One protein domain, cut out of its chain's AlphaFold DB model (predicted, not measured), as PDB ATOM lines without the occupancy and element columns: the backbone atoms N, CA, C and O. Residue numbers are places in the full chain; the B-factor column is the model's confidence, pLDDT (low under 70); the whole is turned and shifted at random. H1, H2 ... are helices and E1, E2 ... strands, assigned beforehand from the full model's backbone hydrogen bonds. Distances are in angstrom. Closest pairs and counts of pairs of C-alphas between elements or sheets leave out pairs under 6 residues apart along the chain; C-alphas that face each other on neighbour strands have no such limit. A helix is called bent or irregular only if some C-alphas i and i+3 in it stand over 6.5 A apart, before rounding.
ATOM      1  N   GLY A   8      23.088   6.297  86.682       92.12
ATOM      2  CA  GLY A   8      24.123   5.293  86.889       92.12
ATOM      3  C   GLY A   8      23.690   4.189  87.844       92.12
ATOM      4  O   GLY A   8      22.516   3.851  87.942       92.12
ATOM      5  N   TYR A   9      24.657   3.612  88.544       93.38
ATOM      6  CA  TYR A   9      24.457   2.443  89.390       93.38
ATOM      7  C   TYR A   9      24.866   2.742  90.824       93.38
ATOM      8  O   TYR A   9      25.780   3.539  91.066       93.38
ATOM      9  N   ARG A  10      24.192   2.102  91.776       92.88
ATOM     10  CA  ARG A  10      24.549   2.099  93.194       92.88
ATOM     11  C   ARG A  10      24.689   0.657  93.646       92.88
ATOM     12  O   ARG A  10      23.714  -0.082  93.634       92.88
ATOM     13  N   LEU A  11      25.902   0.260  94.008       93.38
ATOM     14  CA  LEU A  11      26.150  -1.043  94.612       93.38
ATOM     15  C   LEU A  11      26.014  -0.902  96.121       93.38
ATOM     16  O   LEU A  11      26.646  -0.025  96.712       93.38
ATOM     17  N   LEU A  12      25.201  -1.762  96.717       93.56
ATOM     18  CA  LEU A  12      24.810  -1.730  98.116       93.56
ATOM     19  C   LEU A  12      25.081  -3.099  98.742       93.56
ATOM     20  O   LEU A  12      24.645  -4.124  98.219       93.56
ATOM     21  N   TRP A  13      25.770  -3.106  99.880       92.00
ATOM     22  CA  TRP A  13      26.023  -4.297 100.686       92.00
ATOM     23  C   TRP A  13      25.645  -4.013 102.149       92.00
ATOM     24  O   TRP A  13      26.503  -3.604 102.941       92.00
ATOM     25  N   PRO A  14      24.356  -4.176 102.506       90.75
ATOM     26  CA  PRO A  14      23.831  -3.771 103.810       90.75
ATOM     27  C   PRO A  14      24.514  -4.453 104.999       90.75
ATOM     28  O   PRO A  14      24.880  -3.762 105.944       90.75
ATOM     29  N   ASP A  15      24.778  -5.766 104.930       88.62
ATOM     30  CA  ASP A  15      25.452  -6.513 106.012       88.62
ATOM     31  C   ASP A  15      26.840  -5.943 106.351       88.62
ATOM     32  O   ASP A  15      27.256  -5.879 107.507       88.62
ATOM     33  N   LYS A  16      27.557  -5.450 105.337       85.69
ATOM     34  CA  LYS A  16      28.866  -4.812 105.521       85.69
ATOM     35  C   LYS A  16      28.770  -3.308 105.757       85.69
ATOM     36  O   LYS A  16      29.794  -2.677 106.013       85.69
ATOM     37  N   SER A  17      27.570  -2.728 105.684       86.88
ATOM     38  CA  SER A  17      27.337  -1.282 105.699       86.88
ATOM     39  C   SER A  17      28.200  -0.557 104.654       86.88
ATOM     40  O   SER A  17      28.827   0.461 104.940       86.88
ATOM     41  N   LEU A  18      28.278  -1.120 103.439       86.50
ATOM     42  CA  LEU A  18      29.090  -0.592 102.340       86.50
ATOM     43  C   LEU A  18      28.228  -0.202 101.146       86.50
ATOM     44  O   LEU A  18      27.336  -0.946 100.738       86.50
ATOM     45  N   GLY A  19      28.543   0.937 100.535       89.12
ATOM     46  CA  GLY A  19      27.942   1.353  99.272       89.12
ATOM     47  C   GLY A  19      28.902   2.133  98.387       89.12
ATOM     48  O   GLY A  19      29.841   2.745  98.892       89.12
ATOM     49  N   THR A  20      28.670   2.101  97.074       89.81
ATOM     50  CA  THR A  20      29.447   2.841  96.066       89.81
ATOM     51  C   THR A  20      28.609   3.172  94.821       89.81
ATOM     52  O   THR A  20      27.576   2.545  94.575       89.81
ATOM     53  N   ALA A  21      29.052   4.150  94.025       90.56
ATOM     54  CA  ALA A  21      28.412   4.591  92.785       90.56
ATOM     55  C   ALA A  21      29.263   4.304  91.548       90.56
ATOM     56  O   ALA A  21      30.484   4.443  91.575       90.56
ATOM     57  N   PHE A  22      28.590   4.045  90.426       90.19
ATOM     58  CA  PHE A  22      29.228   3.906  89.118       90.19
ATOM     59  C   PHE A  22      28.449   4.628  88.025       90.19
ATOM     60  O   PHE A  22      27.220   4.646  88.036       90.19
ATOM     61  N   CYS A  23      29.158   5.169  87.032       89.75
ATOM     62  CA  CYS A  23      28.538   5.774  85.849       89.75
ATOM     63  C   CYS A  23      27.916   4.725  84.925       89.75
ATOM     64  O   CYS A  23      26.904   4.984  84.283       89.75
ATOM     65  N   ARG A  24      28.574   3.567  84.806       90.62
ATOM     66  CA  ARG A  24      28.266   2.515  83.835       90.62
ATOM     67  C   ARG A  24      28.402   1.145  84.488       90.62
ATOM     68  O   ARG A  24      29.259   0.973  85.353       90.62
ATOM     69  N   LEU A  25      27.623   0.169  84.017       92.06
ATOM     70  CA  LEU A  25      27.688  -1.213  84.500       92.06
ATOM     71  C   LEU A  25      29.098  -1.804  84.351       92.06
ATOM     72  O   LEU A  25      29.608  -2.441  85.263       92.06
ATOM     73  N   GLU A  26      29.771  -1.516  83.237       91.81
ATOM     74  CA  GLU A  26      31.137  -1.983  82.958       91.81
ATOM     75  C   GLU A  26      32.168  -1.564  84.024       91.81
ATOM     76  O   GLU A  26      33.210  -2.200  84.147       91.81
ATOM     77  N   HIS A  27      31.900  -0.513  84.812       91.38
ATOM     78  CA  HIS A  27      32.785  -0.065  85.897       91.38
ATOM     79  C   HIS A  27      32.637  -0.902  87.164       91.38
ATOM     80  O   HIS A  27      33.552  -0.928  87.986       91.38
ATOM     81  N   VAL A  28      31.525  -1.625  87.296       91.12
ATOM     82  CA  VAL A  28      31.286  -2.555  88.399       91.12
ATOM     83  C   VAL A  28      32.267  -3.728  88.312       91.12
ATOM     84  O   VAL A  28      32.868  -4.099  89.312       91.12
ATOM     85  N   VAL A  29      32.514  -4.269  87.114       91.88
ATOM     86  CA  VAL A  29      33.388  -5.439  86.904       91.88
ATOM     87  C   VAL A  29      34.803  -5.252  87.480       91.88
ATOM     88  O   VAL A  29      35.184  -6.027  88.362       91.88
ATOM     89  N   PRO A  30      35.600  -4.243  87.065       89.00
ATOM     90  CA  PRO A  30      36.935  -4.052  87.619       89.00
ATOM     91  C   PRO A  30      36.899  -3.708  89.113       89.00
ATOM     92  O   PRO A  30      37.824  -4.079  89.830       89.00
ATOM     93  N   PHE A  31      35.840  -3.051  89.601       87.25
ATOM     94  CA  PHE A  31      35.675  -2.765  91.024       87.25
ATOM     95  C   PHE A  31      35.513  -4.045  91.855       87.25
ATOM     96  O   PHE A  31      36.195  -4.220  92.862       87.25
ATOM     97  N   LEU A  32      34.672  -4.983  91.411       88.25
ATOM     98  CA  LEU A  32      34.506  -6.272  92.084       88.25
ATOM     99  C   LEU A  32      35.765  -7.141  92.002       88.25
ATOM    100  O   LEU A  32      36.020  -7.936  92.899       88.25
ATOM    101  N   MET A  33      36.576  -7.009  90.952       86.56
ATOM    102  CA  MET A  33      37.838  -7.750  90.846       86.56
ATOM    103  C   MET A  33      38.922  -7.225  91.798       86.56
ATOM    104  O   MET A  33      39.857  -7.958  92.128       86.56
ATOM    105  N   GLN A  34      38.817  -5.973  92.251       80.00
ATOM    106  CA  GLN A  34      39.724  -5.421  93.254       80.00
ATOM    107  C   GLN A  34      39.423  -6.021  94.642       80.00
ATOM    108  O   GLN A  34      38.280  -6.354  94.978       80.00
ATOM    109  N   LYS A  35      40.484  -6.202  95.448       60.94
ATOM    110  CA  LYS A  35      40.403  -6.725  96.827       60.94
ATOM    111  C   LYS A  35      39.435  -5.888  97.679       60.94
ATOM    112  O   LYS A  35      39.183  -4.730  97.363       60.94
ATOM    113  N   ASP A  36      38.951  -6.465  98.780       59.62
ATOM    114  CA  ASP A  36      37.859  -5.960  99.640       59.62
ATOM    115  C   ASP A  36      38.177  -4.675 100.445       59.62
ATOM    116  O   ASP A  36      37.657  -4.461 101.536       59.62
ATOM    117  N   GLN A  37      39.035  -3.790  99.936       59.22
ATOM    118  CA  GLN A  37      39.346  -2.486 100.535       59.22
ATOM    119  C   GLN A  37      38.290  -1.436 100.169       59.22
ATOM    120  O   GLN A  37      38.589  -0.375  99.626       59.22
ATOM    121  N   TRP A  38      37.026  -1.761 100.406       65.62
ATOM    122  CA  TRP A  38      35.903  -0.921 100.016       65.62
ATOM    123  C   TRP A  38      35.495  -0.037 101.189       65.62
ATOM    124  O   TRP A  38      35.021  -0.554 102.191       65.62
ATOM    125  N   HIS A  39      35.598   1.285 101.056       56.66
ATOM    126  CA  HIS A  39      34.917   2.229 101.949       56.66
ATOM    127  C   HIS A  39      34.539   3.483 101.169       56.66
ATOM    128  O   HIS A  39      35.395   4.323 100.902       56.66
ATOM    129  N   ILE A  40      33.265   3.603 100.788       68.94
ATOM    130  CA  ILE A  40      32.770   4.800 100.098       68.94
ATOM    131  C   ILE A  40      31.560   5.370 100.850       68.94
ATOM    132  O   ILE A  40      31.626   6.526 101.261       68.94
ATOM    133  N   TRP A  41      30.538   4.566 101.174       75.12
ATOM    134  CA  TRP A  41      29.396   4.996 102.005       75.12
ATOM    135  C   TRP A  41      29.062   4.029 103.142       75.12
ATOM    136  O   TRP A  41      29.300   2.829 103.009       75.12
ATOM    137  N   LYS A  42      28.500   4.575 104.230       76.62
ATOM    138  CA  LYS A  42      28.016   3.860 105.423       76.62
ATOM    139  C   LYS A  42      26.489   3.915 105.510       76.62
ATOM    140  O   LYS A  42      25.863   4.716 104.820       76.62
ATOM    141  N   ASP A  43      25.920   3.083 106.378       81.44
ATOM    142  CA  ASP A  43      24.489   3.022 106.723       81.44
ATOM    143  C   ASP A  43      23.585   2.649 105.542       81.44
ATOM    144  O   ASP A  43      22.460   3.129 105.381       81.44
ATOM    145  N   VAL A  44      24.101   1.750 104.705       88.56
ATOM    146  CA  VAL A  44      23.403   1.231 103.535       88.56
ATOM    147  C   VAL A  44      22.278   0.288 103.950       88.56
ATOM    148  O   VAL A  44      22.467  -0.605 104.773       88.56
ATOM    149  N   LYS A  45      21.101   0.477 103.350       90.81
ATOM    150  CA  LYS A  45      19.894  -0.313 103.614       90.81
ATOM    151  C   LYS A  45      19.519  -1.159 102.404       90.81
ATOM    152  O   LYS A  45      19.877  -0.826 101.275       90.81
ATOM    153  N   VAL A  46      18.764  -2.225 102.654       91.94
ATOM    154  CA  VAL A  46      18.104  -3.005 101.602       91.94
ATOM    155  C   VAL A  46      17.114  -2.092 100.854       91.94
ATOM    156  O   VAL A  46      16.340  -1.392 101.516       91.94
ATOM    157  N   PRO A  47      17.131  -2.050  99.508       92.50
ATOM    158  CA  PRO A  47      16.129  -1.319  98.732       92.50
ATOM    159  C   PRO A  47      14.715  -1.860  98.983       92.50
ATOM    160  O   PRO A  47      14.531  -3.070  99.070       92.50
ATOM    161  N   ALA A  48      13.712  -0.979  99.063       89.06
ATOM    162  CA  ALA A  48      12.336  -1.369  99.399       89.06
ATOM    163  C   ALA A  48      11.721  -2.378  98.409       89.06
ATOM    164  O   ALA A  48      11.007  -3.280  98.833       89.06
ATOM    165  N   ASP A  49      12.049  -2.250  97.120       90.00
ATOM    166  CA  ASP A  49      11.521  -3.090  96.036       90.00
ATOM    167  C   ASP A  49      12.503  -4.197  95.608       90.00
ATOM    168  O   ASP A  49      12.417  -4.717  94.495       90.00
ATOM    169  N   ALA A  50      13.488  -4.527  96.449       92.56
ATOM    170  CA  ALA A  50      14.449  -5.575  96.132       92.56
ATOM    171  C   ALA A  50      13.769  -6.951  96.086       92.56
ATOM    172  O   ALA A  50      13.065  -7.351  97.014       92.56
ATOM    173  N   SER A  51      14.029  -7.695  95.012       93.50
ATOM    174  CA  SER A  51      13.580  -9.080  94.876       93.50
ATOM    175  C   SER A  51      14.205  -9.963  95.967       93.50
ATOM    176  O   SER A  51      15.396  -9.795  96.246       93.50
ATOM    177  N   PRO A  52      13.468 -10.927  96.555       94.25
ATOM    178  CA  PRO A  52      14.041 -11.920  97.466       94.25
ATOM    179  C   PRO A  52      14.840 -13.010  96.735       94.25
ATOM    180  O   PRO A  52      15.458 -13.848  97.388       94.25
ATOM    181  N   VAL A  53      14.825 -13.019  95.399       94.62
ATOM    182  CA  VAL A  53      15.600 -13.948  94.569       94.62
ATOM    183  C   VAL A  53      16.663 -13.219  93.759       94.62
ATOM    184  O   VAL A  53      16.464 -12.066  93.366       94.62
ATOM    185  N   SER A  54      17.780 -13.896  93.495       94.56
ATOM    186  CA  SER A  54      18.872 -13.361  92.687       94.56
ATOM    187  C   SER A  54      18.440 -13.163  91.236       94.56
ATOM    188  O   SER A  54      17.878 -14.062  90.612       94.56
ATOM    189  N   THR A  55      18.765 -11.999  90.677       93.12
ATOM    190  CA  THR A  55      18.600 -11.672  89.254       93.12
ATOM    191  C   THR A  55      19.422 -12.609  88.357       93.12
ATOM    192  O   THR A  55      19.070 -12.840  87.199       93.12
ATOM    193  N   ALA A  56      20.534 -13.130  88.871       91.19
ATOM    194  CA  ALA A  56      21.494 -13.903  88.099       91.19
ATOM    195  C   ALA A  56      21.239 -15.417  88.138       91.19
ATOM    196  O   ALA A  56      21.571 -16.097  87.172       91.19
ATOM    197  N   THR A  57      20.642 -15.948  89.207       89.88
ATOM    198  CA  THR A  57      20.403 -17.399  89.359       89.88
ATOM    199  C   THR A  57      18.933 -17.773  89.535       89.88
ATOM    200  O   THR A  57      18.573 -18.922  89.293       89.88
ATOM    201  N   GLY A  58      18.083 -16.839  89.974       91.19
ATOM    202  CA  GLY A  58      16.699 -17.109  90.371       91.19
ATOM    203  C   GLY A  58      16.543 -17.759  91.753       91.19
ATOM    204  O   GLY A  58      15.414 -18.006  92.175       91.19
ATOM    205  N   ASN A  59      17.635 -18.026  92.476       92.44
ATOM    206  CA  ASN A  59      17.580 -18.613  93.817       92.44
ATOM    207  C   ASN A  59      17.234 -17.563  94.876       92.44
ATOM    208  O   ASN A  59      17.580 -16.392  94.725       92.44
ATOM    209  N   GLU A  60      16.622 -17.984  95.984       94.38
ATOM    210  CA  GLU A  60      16.448 -17.122  97.160       94.38
ATOM    211  C   GLU A  60      17.798 -16.642  97.704       94.38
ATOM    212  O   GLU A  60      18.757 -17.412  97.803       94.38
ATOM    213  N   VAL A  61      17.870 -15.364  98.082       94.69
ATOM    214  CA  VAL A  61      19.083 -14.781  98.658       94.69
ATOM    215  C   VAL A  61      19.047 -14.774 100.184       94.69
ATOM    216  O   VAL A  61      18.002 -14.594 100.807       94.69
ATOM    217  N   GLY A  62      20.218 -14.953 100.794       90.00
ATOM    218  CA  GLY A  62      20.393 -14.887 102.245       90.00
ATOM    219  C   GLY A  62      20.774 -13.494 102.760       90.00
ATOM    220  O   GLY A  62      20.814 -12.510 102.027       90.00
ATOM    221  N   GLU A  63      21.153 -13.433 104.039       84.06
ATOM    222  CA  GLU A  63      21.507 -12.194 104.758       84.06
ATOM    223  C   GLU A  63      22.717 -11.441 104.166       84.06
ATOM    224  O   GLU A  63      22.893 -10.249 104.403       84.06
ATOM    225  N   ASN A  64      23.535 -12.116 103.352       87.56
ATOM    226  CA  ASN A  64      24.727 -11.550 102.712       87.56
ATOM    227  C   ASN A  64      24.472 -10.961 101.313       87.56
ATOM    228  O   ASN A  64      25.439 -10.681 100.601       87.56
ATOM    229  N   ALA A  65      23.209 -10.783 100.919       94.75
ATOM    230  CA  ALA A  65      22.847 -10.303  99.593       94.75
ATOM    231  C   ALA A  65      23.485  -8.946  99.244       94.75
ATOM    232  O   ALA A  65      23.643  -8.054 100.088       94.75
ATOM    233  N   LEU A  66      23.817  -8.787  97.962       94.44
ATOM    234  CA  LEU A  66      24.208  -7.507  97.378       94.44
ATOM    235  C   LEU A  66      23.095  -7.002  96.470       94.44
ATOM    236  O   LEU A  66      22.394  -7.783  95.831       94.44
ATOM    237  N   TYR A  67      22.991  -5.681  96.373       95.69
ATOM    238  CA  TYR A  67      22.010  -5.029  95.521       95.69
ATOM    239  C   TYR A  67      22.707  -4.055  94.584       95.69
ATOM    240  O   TYR A  67      23.512  -3.233  95.025       95.69
ATOM    241  N   LEU A  68      22.382  -4.121  93.299       95.62
ATOM    242  CA  LEU A  68      22.797  -3.128  92.320       95.62
ATOM    243  C   LEU A  68      21.565  -2.340  91.884       95.62
ATOM    244  O   LEU A  68      20.710  -2.853  91.174       95.62
ATOM    245  N   VAL A  69      21.461  -1.086  92.311       95.00
ATOM    246  CA  VAL A  69      20.336  -0.223  91.946       95.00
ATOM    247  C   VAL A  69      20.703   0.580  90.711       95.00
ATOM    248  O   VAL A  69      21.611   1.413  90.752       95.00
ATOM    249  N   HIS A  70      19.982   0.363  89.618       93.62
ATOM    250  CA  HIS A  70      20.076   1.188  88.422       93.62
ATOM    251  C   HIS A  70      19.183   2.424  88.579       93.62
ATOM    252  O   HIS A  70      17.961   2.332  88.707       93.62
ATOM    253  N   HIS A  71      19.810   3.598  88.589       92.00
ATOM    254  CA  HIS A  71      19.157   4.898  88.615       92.00
ATOM    255  C   HIS A  71      18.973   5.394  87.176       92.00
ATOM    256  O   HIS A  71      19.952   5.609  86.456       92.00
ATOM    257  N   ARG A  72      17.714   5.574  86.756       87.88
ATOM    258  CA  ARG A  72      17.347   6.082  85.427       87.88
ATOM    259  C   ARG A  72      16.251   7.144  85.547       87.88
ATOM    260  O   ARG A  72      15.065   6.837  85.428       87.88
ATOM    261  N   GLY A  73      16.656   8.392  85.784       87.62
ATOM    262  CA  GLY A  73      15.729   9.497  86.045       87.62
ATOM    263  C   GLY A  73      15.100   9.333  87.426       87.62
ATOM    264  O   GLY A  73      15.821   9.215  88.413       87.62
ATOM    265  N   GLU A  74      13.775   9.238  87.504       86.00
ATOM    266  CA  GLU A  74      13.056   8.959  88.759       86.00
ATOM    267  C   GLU A  74      13.032   7.463  89.113       86.00
ATOM    268  O   GLU A  74      12.811   7.091  90.264       86.00
ATOM    269  N   HIS A  75      13.313   6.581  88.150       87.50
ATOM    270  CA  HIS A  75      13.240   5.141  88.373       87.50
ATOM    271  C   HIS A  75      14.469   4.614  89.119       87.50
ATOM    272  O   HIS A  75      15.616   4.971  88.816       87.50
ATOM    273  N   ARG A  76      14.217   3.743  90.099       92.50
ATOM    274  CA  ARG A  76      15.216   3.005  90.876       92.50
ATOM    275  C   ARG A  76      14.898   1.525  90.719       92.50
ATOM    276  O   ARG A  76      13.869   1.076  91.206       92.50
ATOM    277  N   ILE A  77      15.736   0.803  89.986       92.38
ATOM    278  CA  ILE A  77      15.504  -0.609  89.667       92.38
ATOM    279  C   ILE A  77      16.563  -1.425  90.412       92.38
ATOM    280  O   ILE A  77      17.731  -1.354  90.024       92.38
ATOM    281  N   PRO A  78      16.208  -2.103  91.517       94.81
ATOM    282  CA  PRO A  78      17.145  -2.934  92.258       94.81
ATOM    283  C   PRO A  78      17.269  -4.326  91.625       94.81
ATOM    284  O   PRO A  78      16.285  -5.054  91.526       94.81
ATOM    285  N   ASP A  79      18.493  -4.709  91.275       95.75
ATOM    286  CA  ASP A  79      18.868  -6.097  91.009       95.75
ATOM    287  C   ASP A  79      19.474  -6.716  92.272       95.75
ATOM    288  O   ASP A  79      20.310  -6.091  92.935       95.75
ATOM    289  N   THR A  80      19.053  -7.936  92.608       96.50
ATOM    290  CA  THR A  80      19.474  -8.654  93.821       96.50
ATOM    291  C   THR A  80      20.461  -9.763  93.461       96.50
ATOM    292  O   THR A  80      20.295 -10.425  92.441       96.50
ATOM    293  N   PHE A  81      21.469 -10.001  94.302       96.12
ATOM    294  CA  PHE A  81      22.494 -11.024  94.078       96.12
ATOM    295  C   PHE A  81      22.830 -11.770  95.364       96.12
ATOM    296  O   PHE A  81      22.891 -11.167  96.438       96.12
ATOM    297  N   GLU A  82      23.124 -13.067  95.247       94.56
ATOM    298  CA  GLU A  82      23.511 -13.914  96.389       94.56
ATOM    299  C   GLU A  82      24.842 -13.461  97.011       94.56
ATOM    300  O   GLU A  82      25.095 -13.646  98.202       94.56
ATOM    301  N   GLY A  83      25.714 -12.870  96.193       91.75
ATOM    302  CA  GLY A  83      27.060 -12.510  96.597       91.75
ATOM    303  C   GLY A  83      27.856 -11.798  95.505       91.75
ATOM    304  O   GLY A  83      27.415 -11.611  94.373       91.75
ATOM    305  N   LYS A  84      29.085 -11.412  95.858       90.62
ATOM    306  CA  LYS A  84      30.013 -10.678  94.981       90.62
ATOM    307  C   LYS A  84      30.292 -11.411  93.663       90.62
ATOM    308  O   LYS A  84      30.375 -10.774  92.618       90.62
ATOM    309  N   GLN A  85      30.459 -12.733  93.727       90.75
ATOM    310  CA  GLN A  85      30.768 -13.564  92.563       90.75
ATOM    311  C   GLN A  85      29.583 -13.648  91.593       90.75
ATOM    312  O   GLN A  85      29.781 -13.548  90.386       90.75
ATOM    313  N   ASP A  86      28.374 -13.777  92.131       92.00
ATOM    314  CA  ASP A  86      27.123 -13.815  91.374       92.00
ATOM    315  C   ASP A  86      26.922 -12.512  90.576       92.00
ATOM    316  O   ASP A  86      26.814 -12.505  89.348       92.00
ATOM    317  N   LEU A  87      27.055 -11.378  91.272       93.88
ATOM    318  CA  LEU A  87      27.006 -10.040  90.680       93.88
ATOM    319  C   LEU A  87      28.093  -9.831  89.612       93.88
ATOM    320  O   LEU A  87      27.838  -9.225  88.571       93.88
ATOM    321  N   LEU A  88      29.309 -10.334  89.852       93.06
ATOM    322  CA  LEU A  88      30.431 -10.204  88.923       93.06
ATOM    323  C   LEU A  88      30.169 -10.911  87.594       93.06
ATOM    324  O   LEU A  88      30.414 -10.318  86.542       93.06
ATOM    325  N   GLU A  89      29.704 -12.157  87.625       92.38
ATOM    326  CA  GLU A  89      29.441 -12.909  86.396       92.38
ATOM    327  C   GLU A  89      28.272 -12.304  85.613       92.38
ATOM    328  O   GLU A  89      28.384 -12.106  84.402       92.38
ATOM    329  N   TRP A  90      27.211 -11.876  86.302       94.25
ATOM    330  CA  TRP A  90      26.101 -11.156  85.677       94.25
ATOM    331  C   TRP A  90      26.536  -9.832  85.026       94.25
ATOM    332  O   TRP A  90      26.183  -9.539  83.879       94.25
ATOM    333  N   ALA A  91      27.367  -9.041  85.713       94.12
ATOM    334  CA  ALA A  91      27.873  -7.780  85.177       94.12
ATOM    335  C   ALA A  91      28.794  -7.997  83.963       94.12
ATOM    336  O   ALA A  91      28.716  -7.240  82.992       94.12
ATOM    337  N   LYS A  92      29.634  -9.045  83.972       92.31
ATOM    338  CA  LYS A  92      30.450  -9.442  82.806       92.31
ATOM    339  C   LYS A  92      29.595  -9.866  81.615       92.31
ATOM    340  O   LYS A  92      29.978  -9.600  80.479       92.31
ATOM    341  N   ALA A  93      28.447 -10.491  81.869       92.19
ATOM    342  CA  ALA A  93      27.480 -10.866  80.844       92.19
ATOM    343  C   ALA A  93      26.683  -9.669  80.287       92.19
ATOM    344  O   ALA A  93      25.820  -9.860  79.437       92.19
ATOM    345  N   GLY A  94      26.960  -8.438  80.733       90.75
ATOM    346  CA  GLY A  94      26.304  -7.226  80.237       90.75
ATOM    347  C   GLY A  94      24.999  -6.876  80.950       90.75
ATOM    348  O   GLY A  94      24.283  -5.989  80.491       90.75
TER     349      GLY A  94
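This is residues 8 to 94 of the 99 residues of an uncharacterized protein of Solirubrobacterales bacterium 67-14 (UniProt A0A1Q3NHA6). A four-stranded antiparallel sheet, in the order E2 - E1 - E3 - E4, has H1 and H2 packed over one face, and a long loop, residues 34 to 65, wraps round from H1 to the side away from the helices, where residues 45 to 50 lie. H1 covers the E2 and E1 half, H2 the half nearer E4, and the two helices meet each other above the strands. The printed part has 87 residues, with two named helices and four named strands in the order E1 E2 H1 E3 E4 H2; the class is mixed, helices and strands, with 43 residues, under half, in named elements. The whole is compact, with a radius of gyration of the C-alphas of 11.8 A, and spans 29 by 27 by 27 A, a rounded outline.

Start with E1, residues 8 to 13, and look next at E2, residues 18 to 22, its antiparallel neighbour at 165 degrees; the two form a hairpin, and N 11 and O 20 are within hydrogen-bond range at 2.9 A. On the other side of E1 look for E3, residues 66 to 72, antiparallel to it at 159 degrees, with N 10 and O 69 at 2.9 A. E3 forms a hairpin with E4, residues 75 to 81, antiparallel at 159 degrees, with N 68 and O 79 at 2.9 A. E2 and E4 are the edge strands and are apart. The sheet is twisted, its C-alphas lying up to 4.4 A off the best plane. H1, residues 25 to 33, is on the sheet at a height of 9.9 A, over E2 and E1, along the strands at 25 degrees to E2 on the local plane; its closest C-alphas to E1 are those of Leu 25 and Tyr 9, 6.9 A apart. H2, residues 84 to 92, is on the same face at a height of 9.8 A, over E4 and only just over E3, on which 3 of its C-alphas fall; it runs slantwise to the strands, only just, at 30.4 degrees to E4 on the local plane. The closest C-alphas of H2 and E4 are those of Leu 87 and Phe 81, 5.7 A apart. With both helices on one face, the arrangement has two layers, one of strands and one of helices. H1 and H2 touch, with the C-alphas of Val 29 and Leu 88 closest at 6.0 A, at a steep tilt of 40 degrees, opposite ways. E2, H1 and E3 form a split strand-helix-strand unit, two strands running the same way with E1 between them, and its crossover is right-handed. In H2 every O i to N i+4 pair is within hydrogen-bond range; in H1 2 of 5 are, beside 4 of 6 O i to N i+3 pairs.

Find C-alpha 8 at (24.123, 5.293, 86.889); from there E1 runs 16.9 A to Trp 13. E2 goes from Leu 18 to Phe 22. H1 begins at C-alpha 25, (27.688, -1.213, 84.500), and ends at Met 33; it is neither bent nor irregular, but only just: C-alphas 27 and 30 are 6.0 A apart. E3 runs 19.4 A from Leu 66 to Arg 72, and E4 19.5 A from His 75 to Phe 81. H2 starts at Lys 84 and ends at C-alpha 92, (30.450, -9.442, 82.806), 12.2 A away.

Look for the two farthest C-alphas at Lys 35 and Glu 74, 32.5 A apart. The printed part has no cut. The link from H1 to E3, residues 34 to 65, is long; the other links are tight. In the B-factor column the mean pLDDT of the printed part is 88.9, and residues 35 to 40 are under 70.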